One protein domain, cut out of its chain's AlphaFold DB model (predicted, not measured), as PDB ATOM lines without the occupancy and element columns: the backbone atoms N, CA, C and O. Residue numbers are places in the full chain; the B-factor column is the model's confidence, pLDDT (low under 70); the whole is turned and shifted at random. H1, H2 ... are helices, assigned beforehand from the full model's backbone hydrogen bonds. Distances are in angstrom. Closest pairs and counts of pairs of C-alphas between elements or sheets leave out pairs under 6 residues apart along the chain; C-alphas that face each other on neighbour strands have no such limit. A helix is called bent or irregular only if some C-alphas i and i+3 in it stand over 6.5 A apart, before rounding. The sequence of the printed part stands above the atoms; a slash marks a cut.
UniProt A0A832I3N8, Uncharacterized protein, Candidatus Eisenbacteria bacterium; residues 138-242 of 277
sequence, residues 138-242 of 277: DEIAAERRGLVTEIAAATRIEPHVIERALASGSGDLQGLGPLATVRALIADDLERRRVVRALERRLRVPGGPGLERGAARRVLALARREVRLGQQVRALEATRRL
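What this domain is: This is residues 138 to 242 of the 277 residues of an uncharacterized protein of Candidatus Eisenbacteria bacterium (UniProt A0A832I3N8). A long helical hairpin, H3 and H4, makes the long axis; H1 lies along the other side of H4, and short H2 crosses over one side of the group. The printed part has 105 residues, with four named helices in the order H1, H2, H3, H4 and no named strand; its class is all helix. It is only just compact, close to loose, with a radius of gyration of the C-alphas of 15.0 A, and its elongated outline spans 46 by 28 by 20 A.

Where its parts are: Find C-alpha 138 at (-5.565, 33.170, 31.486), where H1, residues 138 to 155, begins. Next comes H2, residues 159 to 166. Look for C-alpha 178 at (-5.034, 6.253, 27.356); from there H3 runs 39.4 A to residue 204. H4, residues 213 to 242, is 40.6 A long and ends at C-alpha 242, (-3.965, 10.405, 32.131). H4 is irregular, with C-alphas 234 and 237 7.4 A apart and a kink of 57 degrees near residue 235.

How they stand to each other: H4 is the hub, touching three helices. With H1 it has its closest C-alphas at Val 219 and Ile 151, 5.7 A, at a shallow tilt of 24 degrees, opposite ways. With H3 it forms a hairpin at 12 degrees, closest at the C-alphas of Arg 224 and Val 196, 6.3 A. With residues 223 to 227 alone it only just touches H2, with 3 pairs of C-alphas within 8 A, the closest those of Val 227 and Leu 166, 5.8 A. H1 and H3 are apart. Every O i to N i+4 pair is within hydrogen-bond range in H1, H2 and H3, and 24 of 26 in H4.

The domain as a whole: The C-alphas farthest apart, of Pro 206 and Arg 241, are 46.2 A apart. The printed part has no cut, and the link from H2 to H3 is long. Look for pLDDT under 70 at residues 168 to 171 and 206 to 210.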
ATOM      1  N   ASP A 138      -5.719  31.756  31.838       88.19
ATOM      2  CA  ASP A 138      -5.565  33.170  31.486       88.19
ATOM      3  C   ASP A 138      -4.096  33.585  31.414       88.19
ATOM      4  O   ASP A 138      -3.696  34.280  30.481       88.19
ATOM      5  N   GLU A 139      -3.268  33.097  32.343       90.69
ATOM      6  CA  GLU A 139      -1.818  33.311  32.317       90.69
ATOM      7  C   GLU A 139      -1.178  32.708  31.071       90.69
ATOM      8  O   GLU A 139      -0.329  33.344  30.448       90.69
ATOM      9  N   ILE A 140      -1.592  31.498  30.681       89.81
ATOM     10  CA  ILE A 140      -1.087  30.866  29.462       89.81
ATOM     11  C   ILE A 140      -1.516  31.681  28.244       89.81
ATOM     12  O   ILE A 140      -0.685  31.981  27.395       89.81
ATOM     13  N   ALA A 141      -2.787  32.080  28.157       90.31
ATOM     14  CA  ALA A 141      -3.282  32.878  27.041       90.31
ATOM     15  C   ALA A 141      -2.565  34.237  26.936       90.31
ATOM     16  O   ALA A 141      -2.200  34.654  25.837       90.31
ATOM     17  N   ALA A 142      -2.318  34.904  28.066       92.94
ATOM     18  CA  ALA A 142      -1.560  36.149  28.119       92.94
ATOM     19  C   ALA A 142      -0.101  35.954  27.678       92.94
ATOM     20  O   ALA A 142       0.401  36.733  26.870       92.94
ATOM     21  N   GLU A 143       0.561  34.891  28.147       93.25
ATOM     22  CA  GLU A 143       1.935  34.573  27.750       93.25
ATOM     23  C   GLU A 143       2.032  34.298  26.245       93.25
ATOM     24  O   GLU A 143       2.900  34.857  25.579       93.25
ATOM     25  N   ARG A 144       1.107  33.508  25.690       93.25
ATOM     26  CA  ARG A 144       1.047  33.211  24.253       93.25
ATOM     27  C   ARG A 144       0.873  34.472  23.403       93.25
ATOM     28  O   ARG A 144       1.638  34.692  22.467       93.25
ATOM     29  N   ARG A 145      -0.066  35.355  23.776       93.31
ATOM     30  CA  ARG A 145      -0.254  36.658  23.106       93.31
ATOM     31  C   ARG A 145       1.014  37.512  23.150       93.31
ATOM     32  O   ARG A 145       1.382  38.115  22.143       93.31
ATOM     33  N   GLY A 146       1.710  37.528  24.289       94.50
ATOM     34  CA  GLY A 146       2.992  38.219  24.433       94.50
ATOM     35  C   GLY A 146       4.064  37.674  23.484       94.50
ATOM     36  O   GLY A 146       4.730  38.450  22.803       94.50
ATOM     37  N   LEU A 147       4.182  36.345  23.371       94.19
ATOM     38  CA  LEU A 147       5.136  35.698  22.462       94.19
ATOM     39  C   LEU A 147       4.852  36.030  20.995       94.19
ATOM     40  O   LEU A 147       5.778  36.359  20.257       94.19
ATOM     41  N   VAL A 148       3.587  35.967  20.573       94.06
ATOM     42  CA  VAL A 148       3.186  36.323  19.203       94.06
ATOM     43  C   VAL A 148       3.503  37.788  18.911       94.06
ATOM     44  O   VAL A 148       4.064  38.085  17.859       94.06
ATOM     45  N   THR A 149       3.221  38.689  19.855       94.56
ATOM     46  CA  THR A 149       3.509  40.127  19.718       94.56
ATOM     47  C   THR A 149       5.010  40.388  19.560       94.56
ATOM     48  O   THR A 149       5.419  41.147  18.685       94.56
ATOM     49  N   GLU A 150       5.855  39.719  20.350       93.62
ATOM     50  CA  GLU A 150       7.314  39.856  20.266       93.62
ATOM     51  C   GLU A 150       7.873  39.297  18.943       93.62
ATOM     52  O   GLU A 150       8.751  39.902  18.324       93.62
ATOM     53  N   ILE A 151       7.330  38.173  18.460       90.75
ATOM     54  CA  ILE A 151       7.684  37.618  17.145       90.75
ATOM     55  C   ILE A 151       7.256  38.574  16.026       90.75
ATOM     56  O   ILE A 151       8.044  38.811  15.108       90.75
ATOM     57  N   ALA A 152       6.048  39.137  16.098       91.06
ATOM     58  CA  ALA A 152       5.531  40.093  15.122       91.06
ATOM     59  C   ALA A 152       6.422  41.336  15.045       91.06
ATOM     60  O   ALA A 152       6.876  41.697  13.961       91.06
ATOM     61  N   ALA A 153       6.786  41.911  16.194       90.50
ATOM     62  CA  ALA A 153       7.692  43.056  16.264       90.50
ATOM     63  C   ALA A 153       9.076  42.752  15.660       90.50
ATOM     64  O   ALA A 153       9.628  43.564  14.920       90.50
ATOM     65  N   ALA A 154       9.631  41.567  15.932       88.06
ATOM     66  CA  ALA A 154      10.949  41.184  15.431       88.06
ATOM     67  C   ALA A 154      10.967  40.860  13.928       88.06
ATOM     68  O   ALA A 154      11.983  41.069  13.272       88.06
ATOM     69  N   THR A 155       9.876  40.317  13.387       84.69
ATOM     70  CA  THR A 155       9.812  39.811  12.002       84.69
ATOM     71  C   THR A 155       9.065  40.732  11.041       84.69
ATOM     72  O   THR A 155       9.172  40.540   9.832       84.69
ATOM     73  N   ARG A 156       8.321  41.714  11.567       85.44
ATOM     74  CA  ARG A 156       7.328  42.533  10.850       85.44
ATOM     75  C   ARG A 156       6.239  41.709  10.152       85.44
ATOM     76  O   ARG A 156       5.673  42.144   9.155       85.44
ATOM     77  N   ILE A 157       5.974  40.499  10.645       85.62
ATOM     78  CA  ILE A 157       4.887  39.646  10.163       85.62
ATOM     79  C   ILE A 157       3.657  39.907  11.029       85.62
ATOM     80  O   ILE A 157       3.756  39.966  12.253       85.62
ATOM     81  N   GLU A 158       2.497  40.006  10.390       89.25
ATOM     82  CA  GLU A 158       1.219  40.169  11.075       89.25
ATOM     83  C   GLU A 158       0.947  39.045  12.104       89.25
ATOM     84  O   GLU A 158       1.114  37.859  11.776       89.25
ATOM     85  N   PRO A 159       0.460  39.367  13.324       89.38
ATOM     86  CA  PRO A 159       0.204  38.391  14.391       89.38
ATOM     87  C   PRO A 159      -0.630  37.183  13.950       89.38
ATOM     88  O   PRO A 159      -0.265  36.040  14.215       89.38
ATOM     89  N   HIS A 160      -1.703  37.412  13.189       88.06
ATOM     90  CA  HIS A 160      -2.606  36.353  12.725       88.06
ATOM     91  C   HIS A 160      -1.945  35.386  11.716       88.06
ATOM     92  O   HIS A 160      -2.362  34.234  11.568       88.06
ATOM     93  N   VAL A 161      -0.908  35.826  10.990       86.62
ATOM     94  CA  VAL A 161      -0.112  34.955  10.107       86.62
ATOM     95  C   VAL A 161       0.824  34.087  10.943       86.62
ATOM     96  O   VAL A 161       0.950  32.893  10.670       86.62
ATOM     97  N   ILE A 162       1.435  34.659  11.984       86.06
ATOM     98  CA  ILE A 162       2.281  33.926  12.935       86.06
ATOM     99  C   ILE A 162       1.455  32.868  13.664       86.06
ATOM    100  O   ILE A 162       1.863  31.712  13.709       86.06
ATOM    101  N   GLU A 163       0.276  33.223  14.172       88.25
ATOM    102  CA  GLU A 163      -0.618  32.287  14.857       88.25
ATOM    103  C   GLU A 163      -1.007  31.112  13.963       88.25
ATOM    104  O   GLU A 163      -0.872  29.967  14.381       88.25
ATOM    105  N   ARG A 164      -1.402  31.365  12.707       85.62
ATOM    106  CA  ARG A 164      -1.707  30.293  11.743       85.62
ATOM    107  C   ARG A 164      -0.486  29.440  11.401       85.62
ATOM    108  O   ARG A 164      -0.618  28.233  11.242       85.62
ATOM    109  N   ALA A 165       0.696  30.043  11.290       83.88
ATOM    110  CA  ALA A 165       1.929  29.319  10.987       83.88
ATOM    111  C   ALA A 165       2.448  28.482  12.171       83.88
ATOM    112  O   ALA A 165       3.135  27.483  11.959       83.88
ATOM    113  N   LEU A 166       2.160  28.907  13.405       85.56
ATOM    114  CA  LEU A 166       2.558  28.229  14.641       85.56
ATOM    115  C   LEU A 166       1.456  27.332  15.219       85.56
ATOM    116  O   LEU A 166       1.737  26.517  16.104       85.56
ATOM    117  N   ALA A 167       0.227  27.435  14.709       81.62
ATOM    118  CA  ALA A 167      -0.830  26.472  14.956       81.62
ATOM    119  C   ALA A 167      -0.356  25.097  14.465       81.62
ATOM    120  O   ALA A 167      -0.244  24.832  13.273       81.62
ATOM    121  N   SER A 168      -0.017  24.234  15.415       69.00
ATOM    122  CA  SER A 168       0.400  22.850  15.184       69.00
ATOM    123  C   SER A 168      -0.496  21.942  15.999       69.00
ATOM    124  O   SER A 168      -0.866  22.342  17.102       69.00
ATOM    125  N   GLY A 169      -0.806  20.750  15.497       64.25
ATOM    126  CA  GLY A 169      -1.711  19.773  16.104       64.25
ATOM    127  C   GLY A 169      -3.186  20.060  15.813       64.25
ATOM    128  O   GLY A 169      -3.730  21.092  16.207       64.25
ATOM    129  N   SER A 170      -3.824  19.118  15.119       57.56
ATOM    130  CA  SER A 170      -5.176  19.223  14.550       57.56
ATOM    131  C   SER A 170      -6.220  18.317  15.218       57.56
ATOM    132  O   SER A 170      -7.386  18.353  14.836       57.56
ATOM    133  N   GLY A 171      -5.824  17.491  16.191       66.50
ATOM    134  CA  GLY A 171      -6.697  16.472  16.776       66.50
ATOM    135  C   GLY A 171      -7.353  16.902  18.084       66.50
ATOM    136  O   GLY A 171      -6.672  17.375  18.997       66.50
ATOM    137  N   ASP A 172      -8.658  16.665  18.202       77.31
ATOM    138  CA  ASP A 172      -9.309  16.622  19.507       77.31
ATOM    139  C   ASP A 172      -8.797  15.400  20.288       77.31
ATOM    140  O   ASP A 172      -8.802  14.269  19.802       77.31
ATOM    141  N   LEU A 173      -8.302  15.643  21.501       84.31
ATOM    142  CA  LEU A 173      -7.804  14.602  22.406       84.31
ATOM    143  C   LEU A 173      -8.902  14.106  23.362       84.31
ATOM    144  O   LEU A 173      -8.658  13.252  24.229       84.31
ATOM    145  N   GLN A 174     -10.106  14.669  23.256       80.00
ATOM    146  CA  GLN A 174     -11.279  14.220  23.991       80.00
ATOM    147  C   GLN A 174     -11.775  12.884  23.421       80.00
ATOM    148  O   GLN A 174     -11.641  12.594  22.239       80.00
ATOM    149  N   GLY A 175     -12.256  12.000  24.298       80.81
ATOM    150  CA  GLY A 175     -12.733  10.663  23.915       80.81
ATOM    151  C   GLY A 175     -11.649   9.624  23.591       80.81
ATOM    152  O   GLY A 175     -11.941   8.433  23.582       80.81
ATOM    153  N   LEU A 176     -10.385  10.021  23.396       88.00
ATOM    154  CA  LEU A 176      -9.298   9.066  23.171       88.00
ATOM    155  C   LEU A 176      -8.993   8.232  24.426       88.00
ATOM    156  O   LEU A 176      -8.853   8.758  25.538       88.00
ATOM    157  N   GLY A 177      -8.788   6.927  24.218       90.81
ATOM    158  CA  GLY A 177      -8.263   6.023  25.241       90.81
ATOM    159  C   GLY A 177      -6.830   6.387  25.673       90.81
ATOM    160  O   GLY A 177      -6.151   7.160  24.985       90.81
ATOM    161  N   PRO A 178      -6.319   5.834  26.793       89.38
ATOM    162  CA  PRO A 178      -5.034   6.253  27.356       89.38
ATOM    163  C   PRO A 178      -3.849   6.100  26.395       89.38
ATOM    164  O   PRO A 178      -3.069   7.034  26.209       89.38
ATOM    165  N   LEU A 179      -3.741   4.948  25.724       90.75
ATOM    166  CA  LEU A 179      -2.650   4.669  24.788       90.75
ATOM    167  C   LEU A 179      -2.713   5.568  23.543       90.75
ATOM    168  O   LEU A 179      -1.690   6.094  23.106       90.75
ATOM    169  N   ALA A 180      -3.915   5.775  22.998       91.81
ATOM    170  CA  ALA A 180      -4.137   6.668  21.864       91.81
ATOM    171  C   ALA A 180      -3.787   8.121  22.223       91.81
ATOM    172  O   ALA A 180      -3.111   8.794  21.450       91.81
ATOM    173  N   THR A 181      -4.150   8.560  23.432       92.31
ATOM    174  CA  THR A 181      -3.788   9.885  23.952       92.31
ATOM    175  C   THR A 181      -2.270  10.038  24.038       92.31
ATOM    176  O   THR A 181      -1.724  11.002  23.515       92.31
ATOM    177  N   VAL A 182      -1.556   9.077  24.638       91.50
ATOM    178  CA  VAL A 182      -0.084   9.127  24.727       91.50
ATOM    179  C   VAL A 182       0.559   9.167  23.338       91.50
ATOM    180  O   VAL A 182       1.465   9.968  23.112       91.50
ATOM    181  N   ARG A 183       0.073   8.356  22.389       91.94
ATOM    182  CA  ARG A 183       0.546   8.379  20.996       91.94
ATOM    183  C   ARG A 183       0.322   9.737  20.336       91.94
ATOM    184  O   ARG A 183       1.224  10.216  19.655       91.94
ATOM    185  N   ALA A 184      -0.833  10.359  20.558       91.38
ATOM    186  CA  ALA A 184      -1.131  11.690  20.045       91.38
ATOM    187  C   ALA A 184      -0.201  12.754  20.653       91.38
ATOM    188  O   ALA A 184       0.358  13.554  19.913       91.38
ATOM    189  N   LEU A 185       0.084  12.698  21.962       91.25
ATOM    190  CA  LEU A 185       1.060  13.597  22.597       91.25
ATOM    191  C   LEU A 185       2.465  13.445  21.991       91.25
ATOM    192  O   LEU A 185       3.159  14.433  21.762       91.25
ATOM    193  N   ILE A 186       2.887  12.206  21.712       91.81
ATOM    194  CA  ILE A 186       4.177  11.936  21.056       91.81
ATOM    195  C   ILE A 186       4.169  12.471  19.616       91.81
ATOM    196  O   ILE A 186       5.168  13.027  19.159       91.81
ATOM    197  N   ALA A 187       3.055  12.327  18.895       91.00
ATOM    198  CA  ALA A 187       2.904  12.876  17.552       91.00
ATOM    199  C   ALA A 187       2.990  14.413  17.557       91.00
ATOM    200  O   ALA A 187       3.769  14.960  16.774       91.00
ATOM    201  N   ASP A 188       2.313  15.090  18.491       89.75
ATOM    202  CA  ASP A 188       2.403  16.542  18.702       89.75
ATOM    203  C   ASP A 188       3.854  16.973  18.997       89.75
ATOM    204  O   ASP A 188       4.356  17.953  18.437       89.75
ATOM    205  N   ASP A 189       4.590  16.215  19.817       90.12
ATOM    206  CA  ASP A 189       6.006  16.476  20.101       90.12
ATOM    207  C   ASP A 189       6.894  16.380  18.846       90.12
ATOM    208  O   ASP A 189       7.842  17.164  18.679       90.12
ATOM    209  N   LEU A 190       6.614  15.426  17.954       90.25
ATOM    210  CA  LEU A 190       7.313  15.276  16.676       90.25
ATOM    211  C   LEU A 190       6.919  16.374  15.684       90.25
ATOM    212  O   LEU A 190       7.792  16.926  15.006       90.25
ATOM    213  N   GLU A 191       5.639  16.731  15.624       88.75
ATOM    214  CA  GLU A 191       5.127  17.822  14.799       88.75
ATOM    215  C   GLU A 191       5.752  19.157  15.208       88.75
ATOM    216  O   GLU A 191       6.278  19.868  14.353       88.75
ATOM    217  N   ARG A 192       5.851  19.443  16.513       88.81
ATOM    218  CA  ARG A 192       6.558  20.625  17.031       88.81
ATOM    219  C   ARG A 192       7.974  20.712  16.484       88.81
ATOM    220  O   ARG A 192       8.405  21.772  16.033       88.81
ATOM    221  N   ARG A 193       8.717  19.598  16.502       88.00
ATOM    222  CA  ARG A 193      10.085  19.555  15.956       88.00
ATOM    223  C   ARG A 193      10.095  19.856  14.458       88.00
ATOM    224  O   ARG A 193      10.999  20.553  14.001       88.00
ATOM    225  N   ARG A 194       9.116  19.357  13.699       88.06
ATOM    226  CA  ARG A 194       8.981  19.621  12.258       88.06
ATOM    227  C   ARG A 194       8.655  21.090  11.979       88.06
ATOM    228  O   ARG A 194       9.364  21.698  11.181       88.06
ATOM    229  N   VAL A 195       7.671  21.670  12.671       86.56
ATOM    230  CA  VAL A 195       7.255  23.081  12.536       86.56
ATOM    231  C   VAL A 195       8.414  24.021  12.856       86.56
ATOM    232  O   VAL A 195       8.765  24.887  12.058       86.56
ATOM    233  N   VAL A 196       9.097  23.785  13.974       86.06
ATOM    234  CA  VAL A 196      10.257  24.583  14.394       86.06
ATOM    235  C   VAL A 196      11.404  24.488  13.386       86.06
ATOM    236  O   VAL A 196      12.017  25.504  13.066       86.06
ATOM    237  N   ARG A 197      11.698  23.294  12.855       86.75
ATOM    238  CA  ARG A 197      12.724  23.120  11.811       86.75
ATOM    239  C   ARG A 197      12.320  23.777  10.492       86.75
ATOM    240  O   ARG A 197      13.177  24.297   9.785       86.75
ATOM    241  N   ALA A 198      11.037  23.755  10.134       85.75
ATOM    242  CA  ALA A 198      10.534  24.446   8.951       85.75
ATOM    243  C   ALA A 198      10.697  25.966   9.088       85.75
ATOM    244  O   ALA A 198      11.196  26.601   8.159       85.75
ATOM    245  N   LEU A 199      10.376  26.527  10.259       82.94
ATOM    246  CA  LEU A 199      10.607  27.939  10.561       82.94
ATOM    247  C   LEU A 199      12.098  28.290  10.532       82.94
ATOM    248  O   LEU A 199      12.485  29.259   9.891       82.94
ATOM    249  N   GLU A 200      12.951  27.476  11.157       84.44
ATOM    250  CA  GLU A 200      14.404  27.677  11.139       84.44
ATOM    251  C   GLU A 200      14.966  27.703   9.713       84.44
ATOM    252  O   GLU A 200      15.803  28.548   9.400       84.44
ATOM    253  N   ARG A 201      14.482  26.814   8.833       83.19
ATOM    254  CA  ARG A 201      14.853  26.830   7.414       83.19
ATOM    255  C   ARG A 201      14.410  28.125   6.743       83.19
ATOM    256  O   ARG A 201      15.251  28.770   6.135       83.19
ATOM    257  N   ARG A 202      13.149  28.545   6.917       79.38
ATOM    258  CA  ARG A 202      12.604  29.790   6.334       79.38
ATOM    259  C   ARG A 202      13.367  31.043   6.768       79.38
ATOM    260  O   ARG A 202      13.598  31.920   5.948       79.38
ATOM    261  N   LEU A 203      13.800  31.110   8.026       76.38
ATOM    262  CA  LEU A 203      14.580  32.240   8.549       76.38
ATOM    263  C   LEU A 203      16.036  32.264   8.051       76.38
ATOM    264  O   LEU A 203      16.703  33.285   8.191       76.38
ATOM    265  N   ARG A 204      16.545  31.151   7.508       75.25
ATOM    266  CA  ARG A 204      17.925  31.006   7.012       75.25
ATOM    267  C   ARG A 204      18.062  31.111   5.493       75.25
ATOM    268  O   ARG A 204      19.193  31.192   5.022       75.25
ATOM    269  N   VAL A 205      16.965  31.071   4.732       70.31
ATOM    270  CA  VAL A 205      17.025  31.167   3.264       70.31
ATOM    271  C   VAL A 205      17.483  32.577   2.852       70.31
ATOM    272  O   VAL A 205      16.972  33.554   3.410       70.31
ATOM    273  N   PRO A 206      18.410  32.713   1.883       51.88
ATOM    274  CA  PRO A 206      18.696  33.995   1.237       51.88
ATOM    275  C   PRO A 206      17.399  34.592   0.661       51.88
ATOM    276  O   PRO A 206      16.721  33.931  -0.120       51.88
ATOM    277  N   GLY A 207      17.015  35.798   1.093       56.69
ATOM    278  CA  GLY A 207      15.720  36.422   0.757       56.69
ATOM    279  C   GLY A 207      14.624  36.309   1.832       56.69
ATOM    280  O   GLY A 207      13.512  36.781   1.617       56.69
ATOM    281  N   GLY A 208      14.914  35.713   2.998       61.31
ATOM    282  CA  GLY A 208      14.058  35.814   4.191       61.31
ATOM    283  C   GLY A 208      14.035  37.235   4.791       61.31
ATOM    284  O   GLY A 208      14.637  38.139   4.216       61.31
ATOM    285  N   PRO A 209      13.421  37.461   5.974       60.78
ATOM    286  CA  PRO A 209      13.250  38.800   6.568       60.78
ATOM    287  C   PRO A 209      14.550  39.562   6.925       60.78
ATOM    288  O   PRO A 209      14.497  40.569   7.622       60.78
ATOM    289  N   GLY A 210      15.724  39.098   6.482       65.81
ATOM    290  CA  GLY A 210      17.000  39.790   6.667       65.81
ATOM    291  C   GLY A 210      17.442  39.860   8.126       65.81
ATOM    292  O   GLY A 210      18.166  40.773   8.507       65.81
ATOM    293  N   LEU A 211      16.983  38.926   8.967       73.25
ATOM    294  CA  LEU A 211      17.272  38.957  10.396       73.25
ATOM    295  C   LEU A 211      18.740  38.647  10.672       73.25
ATOM    296  O   LEU A 211      19.283  37.630  10.232       73.25
ATOM    297  N   GLU A 212      19.347  39.472  11.518       81.75
ATOM    298  CA  GLU A 212      20.636  39.170  12.120       81.75
ATOM    299  C   GLU A 212      20.581  37.811  12.849       81.75
ATOM    300  O   GLU A 212      19.559  37.432  13.436       81.75
ATOM    301  N   ARG A 213      21.696  37.065  12.870       80.12
ATOM    302  CA  ARG A 213      21.762  35.715  13.469       80.12
ATOM    303  C   ARG A 213      21.252  35.684  14.914       80.12
ATOM    304  O   ARG A 213      20.621  34.704  15.315       80.12
ATOM    305  N   GLY A 214      21.510  36.735  15.695       82.38
ATOM    306  CA  GLY A 214      21.011  36.876  17.064       82.38
ATOM    307  C   GLY A 214      19.487  37.021  17.132       82.38
ATOM    308  O   GLY A 214      18.835  36.310  17.900       82.38
ATOM    309  N   ALA A 215      18.908  37.876  16.286       84.56
ATOM    310  CA  ALA A 215      17.464  38.081  16.198       84.56
ATOM    311  C   ALA A 215      16.736  36.812  15.729       84.56
ATOM    312  O   ALA A 215      15.751  36.409  16.346       84.56
ATOM    313  N   ALA A 216      17.273  36.111  14.726       85.12
ATOM    314  CA  ALA A 216      16.714  34.846  14.252       85.12
ATOM    315  C   ALA A 216      16.683  33.766  15.352       85.12
ATOM    316  O   ALA A 216      15.688  33.056  15.502       85.12
ATOM    317  N   ARG A 217      17.742  33.660  16.174       87.69
ATOM    318  CA  ARG A 217      17.773  32.738  17.328       87.69
ATOM    319  C   ARG A 217      16.718  33.094  18.375       87.69
ATOM    320  O   ARG A 217      16.082  32.181  18.903       87.69
ATOM    321  N   ARG A 218      16.522  34.388  18.662       90.12
ATOM    322  CA  ARG A 218      15.481  34.864  19.589       90.12
ATOM    323  C   ARG A 218      14.086  34.515  19.075       90.12
ATOM    324  O   ARG A 218      13.359  33.821  19.775       90.12
ATOM    325  N   VAL A 219      13.763  34.874  17.832       90.38
ATOM    326  CA  VAL A 219      12.477  34.539  17.188       90.38
ATOM    327  C   VAL A 219      12.210  33.036  17.232       90.38
ATOM    328  O   VAL A 219      11.122  32.605  17.603       90.38
ATOM    329  N   LEU A 220      13.217  32.215  16.928       90.44
ATOM    330  CA  LEU A 220      13.076  30.765  16.965       90.44
ATOM    331  C   LEU A 220      12.830  30.232  18.386       90.44
ATOM    332  O   LEU A 220      12.068  29.281  18.560       90.44
ATOM    333  N   ALA A 221      13.452  30.824  19.410       92.50
ATOM    334  CA  ALA A 221      13.200  30.472  20.807       92.50
ATOM    335  C   ALA A 221      11.773  30.842  21.245       92.50
ATOM    336  O   ALA A 221      11.112  30.030  21.898       92.50
ATOM    337  N   LEU A 222      11.282  32.016  20.838       93.25
ATOM    338  CA  LEU A 222       9.913  32.469  21.102       93.25
ATOM    339  C   LEU A 222       8.890  31.568  20.407       93.25
ATOM    340  O   LEU A 222       7.989  31.051  21.060       93.25
ATOM    341  N   ALA A 223       9.088  31.277  19.120       91.62
ATOM    342  CA  ALA A 223       8.212  30.398  18.351       91.62
ATOM    343  C   ALA A 223       8.168  28.975  18.930       91.62
ATOM    344  O   ALA A 223       7.099  28.384  19.053       91.62
ATOM    345  N   ARG A 224       9.314  28.424  19.361       92.31
ATOM    346  CA  ARG A 224       9.370  27.127  20.063       92.31
ATOM    347  C   ARG A 224       8.531  27.131  21.337       92.31
ATOM    348  O   ARG A 224       7.877  26.130  21.633       92.31
ATOM    349  N   ARG A 225       8.588  28.222  22.105       92.38
ATOM    350  CA  ARG A 225       7.817  28.372  23.343       92.38
ATOM    351  C   ARG A 225       6.329  28.498  23.042       92.38
ATOM    352  O   ARG A 225       5.550  27.819  23.702       92.38
ATOM    353  N   GLU A 226       5.960  29.266  22.022       92.75
ATOM    354  CA  GLU A 226       4.563  29.456  21.637       92.75
ATOM    355  C   GLU A 226       3.916  28.154  21.160       92.75
ATOM    356  O   GLU A 226       2.890  27.733  21.688       92.75
ATOM    357  N   VAL A 227       4.584  27.441  20.248       91.81
ATOM    358  CA  VAL A 227       4.132  26.128  19.768       91.81
ATOM    359  C   VAL A 227       3.954  25.148  20.933       91.81
ATOM    360  O   VAL A 227       2.954  24.436  21.005       91.81
ATOM    361  N   ARG A 228       4.905  25.126  21.879       91.44
ATOM    362  CA  ARG A 228       4.822  24.266  23.066       91.44
ATOM    363  C   ARG A 228       3.626  24.626  23.949       91.44
ATOM    364  O   ARG A 228       2.905  23.721  24.351       91.44
ATOM    365  N   LEU A 229       3.413  25.905  24.261       90.75
ATOM    366  CA  LEU A 229       2.279  26.331  25.087       90.75
ATOM    367  C   LEU A 229       0.945  26.019  24.405       90.75
ATOM    368  O   LEU A 229       0.043  25.506  25.061       90.75
ATOM    369  N   GLY A 230       0.836  26.253  23.094       89.62
ATOM    370  CA  GLY A 230      -0.352  25.900  22.314       89.62
ATOM    371  C   GLY A 230      -0.698  24.411  22.415       89.62
ATOM    372  O   GLY A 230      -1.839  24.062  22.710       89.62
ATOM    373  N   GLN A 231       0.301  23.536  22.266       89.50
ATOM    374  CA  GLN A 231       0.138  22.088  22.440       89.50
ATOM    375  C   GLN A 231      -0.279  21.712  23.865       89.50
ATOM    376  O   GLN A 231      -1.230  20.954  24.049       89.50
ATOM    377  N   GLN A 232       0.379  22.275  24.882       90.25
ATOM    378  CA  GLN A 232       0.057  21.984  26.280       90.25
ATOM    379  C   GLN A 232      -1.364  22.423  26.665       90.25
ATOM    380  O   GLN A 232      -2.019  21.728  27.435       90.25
ATOM    381  N   VAL A 233      -1.863  23.544  26.126       89.00
ATOM    382  CA  VAL A 233      -3.246  24.000  26.361       89.00
ATOM    383  C   VAL A 233      -4.251  22.987  25.829       89.00
ATOM    384  O   VAL A 233      -5.171  22.612  26.555       89.00
ATOM    385  N   ARG A 234      -4.065  22.501  24.597       87.44
ATOM    386  CA  ARG A 234      -4.955  21.484  24.014       87.44
ATOM    387  C   ARG A 234      -4.863  20.147  24.744       87.44
ATOM    388  O   ARG A 234      -5.872  19.494  24.988       87.44
ATOM    389  N   ALA A 235      -3.650  19.757  25.123       89.19
ATOM    390  CA  ALA A 235      -3.378  18.515  25.830       89.19
ATOM    391  C   ALA A 235      -3.756  18.545  27.315       89.19
ATOM    392  O   ALA A 235      -3.685  17.498  27.958       89.19
ATOM    393  N   LEU A 236      -4.134  19.696  27.881       88.75
ATOM    394  CA  LEU A 236      -4.257  19.870  29.328       88.75
ATOM    395  C   LEU A 236      -5.252  18.887  29.948       88.75
ATOM    396  O   LEU A 236      -4.912  18.182  30.898       88.75
ATOM    397  N   GLU A 237      -6.460  18.806  29.393       89.12
ATOM    398  CA  GLU A 237      -7.518  17.956  29.948       89.12
ATOM    399  C   GLU A 237      -7.201  16.468  29.762       89.12
ATOM    400  O   GLU A 237      -7.321  15.662  30.686       89.12
ATOM    401  N   ALA A 238      -6.690  16.104  28.586       91.12
ATOM    402  CA  ALA A 238      -6.252  14.744  28.301       91.12
ATOM    403  C   ALA A 238      -5.092  14.310  29.219       91.12
ATOM    404  O   ALA A 238      -5.089  13.197  29.748       91.12
ATOM    405  N   THR A 239      -4.147  15.214  29.486       91.56
ATOM    406  CA  THR A 239      -3.019  14.994  30.402       91.56
ATOM    407  C   THR A 239      -3.495  14.852  31.844       91.56
ATOM    408  O   THR A 239      -3.016  13.964  32.547       91.56
ATOM    409  N   ARG A 240      -4.461  15.666  32.295       90.69
ATOM    410  CA  ARG A 240      -5.073  15.549  33.632       90.69
ATOM    411  C   ARG A 240      -5.771  14.206  33.819       90.69
ATOM    412  O   ARG A 240      -5.534  13.535  34.825       90.69
ATOM    413  N   ARG A 241      -6.541  13.765  32.820       92.31
ATOM    414  CA  ARG A 241      -7.168  12.436  32.800       92.31
ATOM    415  C   ARG A 241      -6.125  11.319  32.886       92.31
ATOM    416  O   ARG A 241      -6.249  10.437  33.732       92.31
ATOM    417  N   LEU A 242      -5.071  11.372  32.069       93.44
ATOM    418  CA  LEU A 242      -3.965  10.405  32.131       93.44
ATOM    419  C   LEU A 242      -3.257  10.411  33.492       93.44
ATOM    420  O   LEU A 242      -2.910   9.348  33.998       93.44
TER     421      LEU A 242